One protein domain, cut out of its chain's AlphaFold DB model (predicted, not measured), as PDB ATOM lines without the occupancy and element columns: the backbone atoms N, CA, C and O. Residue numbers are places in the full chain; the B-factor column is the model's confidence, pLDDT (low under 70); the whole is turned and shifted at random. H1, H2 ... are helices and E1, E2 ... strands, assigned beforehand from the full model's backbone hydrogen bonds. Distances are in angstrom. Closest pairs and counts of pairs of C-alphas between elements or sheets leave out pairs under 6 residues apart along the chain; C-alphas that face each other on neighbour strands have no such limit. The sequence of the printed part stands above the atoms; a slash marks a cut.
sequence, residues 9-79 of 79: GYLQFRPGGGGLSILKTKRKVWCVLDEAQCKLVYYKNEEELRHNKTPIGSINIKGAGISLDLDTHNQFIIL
ATOM      1  N   GLY A   9      99.773-209.067 270.036       95.25
ATOM      2  CA  GLY A   9      99.130-208.137 270.950       95.25
ATOM      3  C   GLY A   9      98.530-208.799 272.178       95.25
ATOM      4  O   GLY A   9      98.422-210.023 272.280       95.25
ATOM      5  N   TYR A  10      98.117-207.964 273.126       95.81
ATOM      6  CA  TYR A  10      97.428-208.430 274.321       95.81
ATOM      7  C   TYR A  10      95.969-208.768 274.025       95.81
ATOM      8  O   TYR A  10      95.217-207.913 273.565       95.81
ATOM      9  N   LEU A  11      95.552-209.980 274.394       94.25
ATOM     10  CA  LEU A  11      94.157-210.410 274.341       94.25
ATOM     11  C   LEU A  11      93.659-210.836 275.722       94.25
ATOM     12  O   LEU A  11      94.407-211.372 276.544       94.25
ATOM     13  N   GLN A  12      92.365-210.614 275.963       92.75
ATOM     14  CA  GLN A  12      91.652-211.232 277.076       92.75
ATOM     15  C   GLN A  12      91.204-212.623 276.646       92.75
ATOM     16  O   GLN A  12      90.240-212.785 275.904       92.75
ATOM     17  N   PHE A  13      91.926-213.632 277.106       89.56
ATOM     18  CA  PHE A  13      91.732-215.007 276.695       89.56
ATOM     19  C   PHE A  13      90.833-215.763 277.669       89.56
ATOM     20  O   PHE A  13      91.093-215.802 278.877       89.56
ATOM     21  N   ARG A  14      89.808-216.424 277.130       86.62
ATOM     22  CA  ARG A  14      88.995-217.410 277.844       86.62
ATOM     23  C   ARG A  14      89.165-218.766 277.150       86.62
ATOM     24  O   ARG A  14      88.787-218.876 275.988       86.62
ATOM     25  N   PRO A  15      89.724-219.790 277.814       73.38
ATOM     26  CA  PRO A  15      89.818-221.112 277.209       73.38
ATOM     27  C   PRO A  15      88.417-221.714 277.047       73.38
ATOM     28  O   PRO A  15      87.698-221.866 278.037       73.38
ATOM     29  N   GLY A  16      88.039-222.052 275.812       68.62
ATOM     30  CA  GLY A  16      86.811-222.793 275.517       68.62
ATOM     31  C   GLY A  16      86.893-224.239 276.021       68.62
ATOM     32  O   GLY A  16      87.966-224.843 276.014       68.62
ATOM     33  N   GLY A  17      85.771-224.791 276.493       52.69
ATOM     34  CA  GLY A  17      85.678-226.205 276.872       52.69
ATOM     35  C   GLY A  17      84.444-226.539 277.709       52.69
ATOM     36  O   GLY A  17      84.496-226.443 278.932       52.69
ATOM     37  N   GLY A  18      83.354-226.960 277.057       50.06
ATOM     38  CA  GLY A  18      82.162-227.545 277.695       50.06
ATOM     39  C   GLY A  18      81.479-226.692 278.780       50.06
ATOM     40  O   GLY A  18      81.908-225.583 279.103       50.06
ATOM     41  N   GLY A  19      80.415-227.227 279.386       49.25
ATOM     42  CA  GLY A  19      79.570-226.525 280.373       49.25
ATOM     43  C   GLY A  19      80.286-225.998 281.629       49.25
ATOM     44  O   GLY A  19      79.726-225.180 282.349       49.25
ATOM     45  N   LEU A  20      81.541-226.399 281.872       51.25
ATOM     46  CA  LEU A  20      82.361-225.938 283.003       51.25
ATOM     47  C   LEU A  20      83.337-224.800 282.644       51.25
ATOM     48  O   LEU A  20      83.902-224.173 283.542       51.25
ATOM     49  N   SER A  21      83.532-224.474 281.360       56.84
ATOM     50  CA  SER A  21      84.386-223.343 280.940       56.84
ATOM     51  C   SER A  21      83.829-221.967 281.321       56.84
ATOM     52  O   SER A  21      84.590-221.002 281.406       56.84
ATOM     53  N   ILE A  22      82.534-221.882 281.644       56.47
ATOM     54  CA  ILE A  22      81.877-220.672 282.161       56.47
ATOM     55  C   ILE A  22      82.555-220.175 283.448       56.47
ATOM     56  O   ILE A  22      82.691-218.965 283.639       56.47
ATOM     57  N   LEU A  23      83.063-221.088 284.282       59.31
ATOM     58  CA  LEU A  23      83.727-220.765 285.549       59.31
ATOM     59  C   LEU A  23      85.189-220.320 285.386       59.31
ATOM     60  O   LEU A  23      85.788-219.835 286.343       59.31
ATOM     61  N   LYS A  24      85.794-220.466 284.197       64.94
ATOM     62  CA  LYS A  24      87.175-220.018 283.977       64.94
ATOM     63  C   LYS A  24      87.207-218.514 283.701       64.94
ATOM     64  O   LYS A  24      86.625-218.025 282.725       64.94
ATOM     65  N   THR A  25      87.914-217.792 284.568       75.50
ATOM     66  CA  THR A  25      88.146-216.345 284.481       75.50
ATOM     67  C   THR A  25      88.929-215.988 283.215       75.50
ATOM     68  O   THR A  25      89.853-216.705 282.821       75.50
ATOM     69  N   LYS A  26      88.569-214.863 282.580       84.19
ATOM     70  CA  LYS A  26      89.348-214.271 281.482       84.19
ATOM     71  C   LYS A  26      90.749-213.915 281.997       84.19
ATOM     72  O   LYS A  26      90.881-213.352 283.083       84.19
ATOM     73  N   ARG A  27      91.792-214.231 281.230       90.06
ATOM     74  CA  ARG A  27      93.179-213.864 281.554       90.06
ATOM     75  C   ARG A  27      93.792-213.025 280.441       90.06
ATOM     76  O   ARG A  27      93.661-213.373 279.271       90.06
ATOM     77  N   LYS A  28      94.507-211.962 280.807       94.38
ATOM     78  CA  LYS A  28      95.314-211.185 279.860       94.38
ATOM     79  C   LYS A  28      96.559-211.990 279.492       94.38
ATOM     80  O   LYS A  28      97.286-212.418 280.384       94.38
ATOM     81  N   VAL A  29      96.784-212.196 278.201       95.25
ATOM     82  CA  VAL A  29      97.941-212.924 277.654       95.25
ATOM     83  C   VAL A  29      98.497-212.179 276.447       95.25
ATOM     84  O   VAL A  29      97.766-211.435 275.792       95.25
ATOM     85  N   TRP A  30      99.785-212.365 276.167       95.81
ATOM     86  CA  TRP A  30     100.409-211.863 274.946       95.81
ATOM     87  C   TRP A  30     100.290-212.918 273.853       95.81
ATOM     88  O   TRP A  30     100.847-214.005 273.994       95.81
ATOM     89  N   CYS A  31      99.553-212.613 272.790       95.06
ATOM     90  CA  CYS A  31      99.340-213.521 271.673       95.06
ATOM     91  C   CYS A  31     100.216-213.132 270.482       95.06
ATOM     92  O   CYS A  31     100.398-211.950 270.193       95.06
ATOM     93  N   VAL A  32     100.706-214.140 269.771       95.12
ATOM     94  CA  VAL A  32     101.492-214.016 268.544       95.12
ATOM     95  C   VAL A  32     100.870-214.925 267.496       95.12
ATOM     96  O   VAL A  32     100.639-216.110 267.758       95.12
ATOM     97  N   LEU A  33     100.581-214.368 266.323       94.19
ATOM     98  CA  LEU A  33     100.161-215.145 265.167       94.19
ATOM     99  C   LEU A  33     101.398-215.737 264.481       94.19
ATOM    100  O   LEU A  33     102.200-215.007 263.904       94.19
ATOM    101  N   ASP A  34     101.535-217.060 264.534       92.88
ATOM    102  CA  ASP A  34     102.479-217.815 263.712       92.88
ATOM    103  C   ASP A  34     101.767-218.229 262.419       92.88
ATOM    104  O   ASP A  34     101.039-219.227 262.364       92.88
ATOM    105  N   GLU A  35     101.947-217.415 261.380       90.31
ATOM    106  CA  GLU A  35     101.324-217.618 260.069       90.31
ATOM    107  C   GLU A  35     101.851-218.876 259.368       90.31
ATOM    108  O   GLU A  35     101.077-219.599 258.740       90.31
ATOM    109  N   ALA A  36     103.142-219.189 259.531       91.19
ATOM    110  CA  ALA A  36     103.778-220.335 258.889       91.19
ATOM    111  C   ALA A  36     103.213-221.663 259.409       91.19
ATOM    112  O   ALA A  36     103.033-222.614 258.647       91.19
ATOM    113  N   GLN A  37     102.910-221.727 260.708       92.75
ATOM    114  CA  GLN A  37     102.335-222.915 261.337       92.75
ATOM    115  C   GLN A  37     100.809-222.868 261.468       92.75
ATOM    116  O   GLN A  37     100.224-223.844 261.942       92.75
ATOM    117  N   CYS A  38     100.170-221.764 261.070       93.75
ATOM    118  CA  CYS A  38      98.754-221.486 261.312       93.75
ATOM    119  C   CYS A  38      98.379-221.678 262.792       93.75
ATOM    120  O   CYS A  38      97.431-222.398 263.123       93.75
ATOM    121  N   LYS A  39      99.146-221.061 263.698       94.69
ATOM    122  CA  LYS A  39      98.917-221.141 265.146       94.69
ATOM    123  C   LYS A  39      98.802-219.766 265.774       94.69
ATOM    124  O   LYS A  39      99.555-218.855 265.455       94.69
ATOM    125  N   LEU A  40      97.920-219.656 266.758       93.94
ATOM    126  CA  LEU A  40      97.943-218.565 267.719       93.94
ATOM    127  C   LEU A  40      98.698-219.036 268.964       93.94
ATOM    128  O   LEU A  40      98.197-219.870 269.721       93.94
ATOM    129  N   VAL A  41      99.909-218.531 269.166       94.94
ATOM    130  CA  VAL A  41     100.761-218.856 270.317       94.94
ATOM    131  C   VAL A  41     100.563-217.791 271.385       94.94
ATOM    132  O   VAL A  41     100.449-216.613 271.056       94.94
ATOM    133  N   TYR A  42     100.504-218.169 272.663       94.56
ATOM    134  CA  TYR A  42     100.295-217.196 273.734       94.56
ATOM    135  C   TYR A  42     101.213-217.401 274.943       94.56
ATOM    136  O   TYR A  42     101.463-218.516 275.405       94.56
ATOM    137  N   TYR A  43     101.682-216.276 275.475       95.31
ATOM    138  CA  TYR A  43     102.612-216.133 276.594       95.31
ATOM    139  C   TYR A  43     101.935-215.385 277.741       95.31
ATOM    140  O   TYR A  43     100.887-214.753 277.555       95.31
ATOM    141  N   LYS A  44     102.526-215.411 278.940       94.56
ATOM    142  CA  LYS A  44     101.984-214.644 280.071       94.56
ATOM    143  C   LYS A  44     102.023-213.146 279.787       94.56
ATOM    144  O   LYS A  44     101.082-212.431 280.121       94.56
ATOM    145  N   ASN A  45     103.106-212.690 279.170       95.19
ATOM    146  CA  ASN A  45     103.349-211.313 278.769       95.19
ATOM    147  C   ASN A  45     104.354-211.269 277.605       95.19
ATOM    148  O   ASN A  45     104.830-212.309 277.144       95.19
ATOM    149  N   GLU A  46     104.638-210.068 277.110       94.75
ATOM    150  CA  GLU A  46     105.556-209.857 275.989       94.75
ATOM    151  C   GLU A  46     107.019-210.174 276.359       94.75
ATOM    152  O   GLU A  46     107.790-210.671 275.539       94.75
ATOM    153  N   GLU A  47     107.412-209.929 277.607       94.12
ATOM    154  CA  GLU A  47     108.771-210.132 278.098       94.12
ATOM    155  C   GLU A  47     109.177-211.608 278.064       94.12
ATOM    156  O   GLU A  47     110.318-211.925 277.734       94.12
ATOM    157  N   GLU A  48     108.254-212.529 278.352       93.44
ATOM    158  CA  GLU A  48     108.517-213.968 278.245       93.44
ATOM    159  C   GLU A  48     108.936-214.371 276.826       93.44
ATOM    160  O   GLU A  48     109.894-215.130 276.677       93.44
ATOM    161  N   LEU A  49     108.288-213.816 275.797       89.69
ATOM    162  CA  LEU A  49     108.683-214.024 274.404       89.69
ATOM    163  C   LEU A  49     110.069-213.427 274.127       89.69
ATOM    164  O   LEU A  49     110.918-214.099 273.548       89.69
ATOM    165  N   ARG A  50     110.324-212.188 274.573       89.88
ATOM    166  CA  ARG A  50     111.622-211.510 274.378       89.88
ATOM    167  C   ARG A  50     112.786-212.270 275.022       89.88
ATOM    168  O   ARG A  50     113.903-212.223 274.517       89.88
ATOM    169  N   HIS A  51     112.524-212.984 276.115       92.62
ATOM    170  CA  HIS A  51     113.491-213.839 276.804       92.62
ATOM    171  C   HIS A  51     113.461-215.307 276.345       92.62
ATOM    172  O   HIS A  51     114.037-216.157 277.024       92.62
ATOM    173  N   ASN A  52     112.812-215.618 275.217       89.00
ATOM    174  CA  ASN A  52     112.703-216.966 274.644       89.00
ATOM    175  C   ASN A  52     112.183-218.025 275.635       89.00
ATOM    176  O   ASN A  52     112.608-219.181 275.607       89.00
ATOM    177  N   LYS A  53     111.273-217.642 276.537       91.88
ATOM    178  CA  LYS A  53     110.618-218.594 277.439       91.88
ATOM    179  C   LYS A  53     109.584-219.432 276.691       91.88
ATOM    180  O   LYS A  53     109.070-219.038 275.648       91.88
ATOM    181  N   THR A  54     109.250-220.587 277.260       92.69
ATOM    182  CA  THR A  54     108.216-221.476 276.721       92.69
ATOM    183  C   THR A  54     106.842-220.791 276.749       92.69
ATOM    184  O   THR A  54     106.481-220.221 277.782       92.69
ATOM    185  N   PRO A  55     106.052-220.855 275.661       94.25
ATOM    186  CA  PRO A  55     104.690-220.330 275.660       94.25
ATOM    187  C   PRO A  55     103.796-221.080 276.651       94.25
ATOM    188  O   PRO A  55     103.989-222.267 276.914       94.25
ATOM    189  N   ILE A  56     102.755-220.404 277.146       94.06
ATOM    190  CA  ILE A  56     101.722-221.043 277.979       94.06
ATOM    191  C   ILE A  56     100.969-222.094 277.155       94.06
ATOM    192  O   ILE A  56     100.526-223.114 277.682       94.06
ATOM    193  N   GLY A  57     100.784-221.833 275.864       92.50
ATOM    194  CA  GLY A  57     100.204-222.788 274.936       92.50
ATOM    195  C   GLY A  57     100.043-222.213 273.539       92.50
ATOM    196  O   GLY A  57     100.515-221.116 273.230       92.50
ATOM    197  N   SER A  58      99.368-222.979 272.689       93.38
ATOM    198  CA  SER A  58      99.035-222.567 271.330       93.38
ATOM    199  C   SER A  58      97.685-223.137 270.909       93.38
ATOM    200  O   SER A  58      97.243-224.157 271.437       93.38
ATOM    201  N   ILE A  59      97.039-222.463 269.963       92.38
ATOM    202  CA  ILE A  59      95.794-222.887 269.327       92.38
ATOM    203  C   ILE A  59      96.096-223.069 267.848       92.38
ATOM    204  O   ILE A  59      96.588-222.142 267.207       92.38
ATOM    205  N   ASN A  60      95.823-224.255 267.309       93.06
ATOM    206  CA  ASN A  60      95.850-224.458 265.866       93.06
ATOM    207  C   ASN A  60      94.615-223.785 265.262       93.06
ATOM    208  O   ASN A  60      93.498-224.110 265.650       93.06
ATOM    209  N   ILE A  61      94.830-222.851 264.341       93.50
ATOM    210  CA  ILE A  61      93.765-222.085 263.681       93.50
ATOM    211  C   ILE A  61      93.618-222.464 262.203       93.50
ATOM    212  O   ILE A  61      92.891-221.811 261.455       93.50
ATOM    213  N   LYS A  62      94.303-223.520 261.746       95.38
ATOM    214  CA  LYS A  62      94.182-224.005 260.371       95.38
ATOM    215  C   LYS A  62      92.756-224.489 260.101       95.38
ATOM    216  O   LYS A  62      92.331-225.500 260.649       95.38
ATOM    217  N   GLY A  63      92.056-223.783 259.214       94.19
ATOM    218  CA  GLY A  63      90.663-224.079 258.868       94.19
ATOM    219  C   GLY A  63      89.650-223.702 259.954       94.19
ATOM    220  O   GLY A  63      88.497-224.105 259.840       94.19
ATOM    221  N   ALA A  64      90.062-222.957 260.985       92.69
ATOM    222  CA  ALA A  64      89.165-222.504 262.042       92.69
ATOM    223  C   ALA A  64      88.197-221.427 261.533       92.69
ATOM    224  O   ALA A  64      88.554-220.591 260.697       92.69
ATOM    225  N   GLY A  65      86.981-221.427 262.074       92.94
ATOM    226  CA  GLY A  65      86.020-220.349 261.862       92.94
ATOM    227  C   GLY A  65      86.276-219.201 262.837       92.94
ATOM    228  O   GLY A  65      86.622-219.435 263.993       92.94
ATOM    229  N   ILE A  66      86.083-217.954 262.406       91.62
ATOM    230  CA  ILE A  66      86.096-216.796 263.310       91.62
ATOM    231  C   ILE A  66      84.698-216.193 263.323       91.62
ATOM    232  O   ILE A  66      84.200-215.751 262.290       91.62
ATOM    233  N   SER A  67      84.077-216.166 264.500       91.38
ATOM    234  CA  SER A  67      82.810-215.473 264.727       91.38
ATOM    235  C   SER A  67      83.053-214.237 265.576       91.38
ATOM    236  O   SER A  67      83.752-214.299 266.588       91.38
ATOM    237  N   LEU A  68      82.447-213.120 265.192       89.81
ATOM    238  CA  LEU A  68      82.428-211.917 266.015       89.81
ATOM    239  C   LEU A  68      81.238-211.991 266.972       89.81
ATOM    240  O   LEU A  68      80.163-212.449 266.588       89.81
ATOM    241  N   ASP A  69      81.447-211.571 268.215       84.06
ATOM    242  CA  ASP A  69      80.359-211.361 269.166       84.06
ATOM    243  C   ASP A  69      79.846-209.928 268.973       84.06
ATOM    244  O   ASP A  69      80.594-208.971 269.167       84.06
ATOM    245  N   LEU A  70      78.603-209.785 268.509       83.44
ATOM    246  CA  LEU A  70      78.011-208.478 268.202       83.44
ATOM    247  C   LEU A  70      77.459-207.771 269.448       83.44
ATOM    248  O   LEU A  70      77.279-206.555 269.421       83.44
ATOM    249  N   ASP A  71      77.235-208.509 270.534       86.19
ATOM    250  CA  ASP A  71      76.707-207.968 271.787       86.19
ATOM    251  C   ASP A  71      77.845-207.455 272.683       86.19
ATOM    252  O   ASP A  71      77.686-206.489 273.436       86.19
ATOM    253  N   THR A  72      79.028-208.073 272.581       82.06
ATOM    254  CA  THR A  72      80.214-207.697 273.356       82.06
ATOM    255  C   THR A  72      81.272-207.020 272.486       82.06
ATOM    256  O   THR A  72      81.873-207.633 271.609       82.06
ATOM    257  N   HIS A  73      81.602-205.764 272.799       86.94
ATOM    258  CA  HIS A  73      82.645-205.021 272.086       86.94
ATOM    259  C   HIS A  73      84.006-205.735 272.132       86.94
ATOM    260  O   HIS A  73      84.451-206.191 273.189       86.94
ATOM    261  N   ASN A  74      84.707-205.740 270.992       89.56
ATOM    262  CA  ASN A  74      86.070-206.265 270.838       89.56
ATOM    263  C   ASN A  74      86.229-207.736 271.263       89.56
ATOM    264  O   ASN A  74      87.275-208.127 271.788       89.56
ATOM    265  N   GLN A  75      85.198-208.554 271.044       90.44
ATOM    266  CA  GLN A  75      85.214-209.982 271.332       90.44
ATOM    267  C   GLN A  75      85.016-210.798 270.050       90.44
ATOM    268  O   GLN A  75      84.190-210.486 269.195       90.44
ATOM    269  N   PHE A  76      85.794-211.869 269.929       91.31
ATOM    270  CA  PHE A  76      85.666-212.850 268.860       91.31
ATOM    271  C   PHE A  76      85.854-214.257 269.425       91.31
ATOM    272  O   PHE A  76      86.431-214.447 270.499       91.31
ATOM    273  N   ILE A  77      85.354-215.238 268.686       89.12
ATOM    274  CA  ILE A  77      85.405-216.656 269.017       89.12
ATOM    275  C   ILE A  77      86.105-217.371 267.865       89.12
ATOM    276  O   ILE A  77      85.781-217.143 266.701       89.12
ATOM    277  N   ILE A  78      87.062-218.230 268.212       90.31
ATOM    278  CA  ILE A  78      87.696-219.172 267.288       90.31
ATOM    279  C   ILE A  78      86.957-220.507 267.449       90.31
ATOM    280  O   ILE A  78      86.903-221.025 268.568       90.31
ATOM    281  N   LEU A  79      86.365-221.003 266.360       83.06
ATOM    282  CA  LEU A  79      85.564-222.231 266.278       83.06
ATOM    283  C   LEU A  79      86.348-223.365 265.615       83.06
ATOM    284  O   LEU A  79      86.979-223.097 264.563       83.06
TER     285      LEU A  79
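Overview. This is residues 9 to 79 of the 79 residues of the protein "TBC1 domain family member 2B" of Mytilus galloprovincialis (UniProt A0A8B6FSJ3). A strongly twisted, curled sheet of four strands, E1 to E4, has the short helix H1 toward one end of the longest axis and the small hairpin E5 and E6 toward the other, separate from the sheet's strands. The 71 printed residues hold one named helix and six named strands in the order E1 E2 E3 H1 E4 E5 E6. Both sheets, E1 - E2 - E3 - E4 and E5 - E6, are antiparallel; the class is mostly strand, with 33 residues in named elements, under half. The whole is only just compact, close to loose, with a radius of gyration of the C-alphas of 12.9 A and spans of 36 by 27 by 23 A.

Along the chain. E1, residues 9 to 13, begins at C-alpha 9 (99.130, -208.137, 270.950). E2, residues 27 to 34, is 20.5 A long, and E3, residues 39 to 43, 13.0 A. H1 is residues 46 to 50, E4 57 to 60, E5 66 to 68. E6, residues 76 to 78, ends at C-alpha 78 (87.696, -219.172, 267.288).

Arrangement. E1, E2 and E3 form a meander, each strand the antiparallel neighbour of the one before. N 11 and O 29 are 3.0 A apart, N 32 and O 41 2.8 A, within hydrogen-bond range. E3 and E4 are antiparallel, with N 40 and O 59 at 2.9 A. H1, its O i to N i+4 pair within range, is on this sheet at a height of 8.8 A, only just over E3, where 3 of its 5 C-alphas fall. The closest C-alphas of E2 and H1, Trp 30 and Glu 46, are 5.6 A apart. In the hairpin E5 and E6, N 77 and O 67 are 2.8 A apart; E4 is apart from both strands.

Size, cuts and confidence. The C-alphas farthest apart, His 51 and Asp 71, are 37.6 A apart. The printed part has no cut. The link E1 to E2, residues 14 to 26, is long; pLDDT is under 70 at residues 16 to 24.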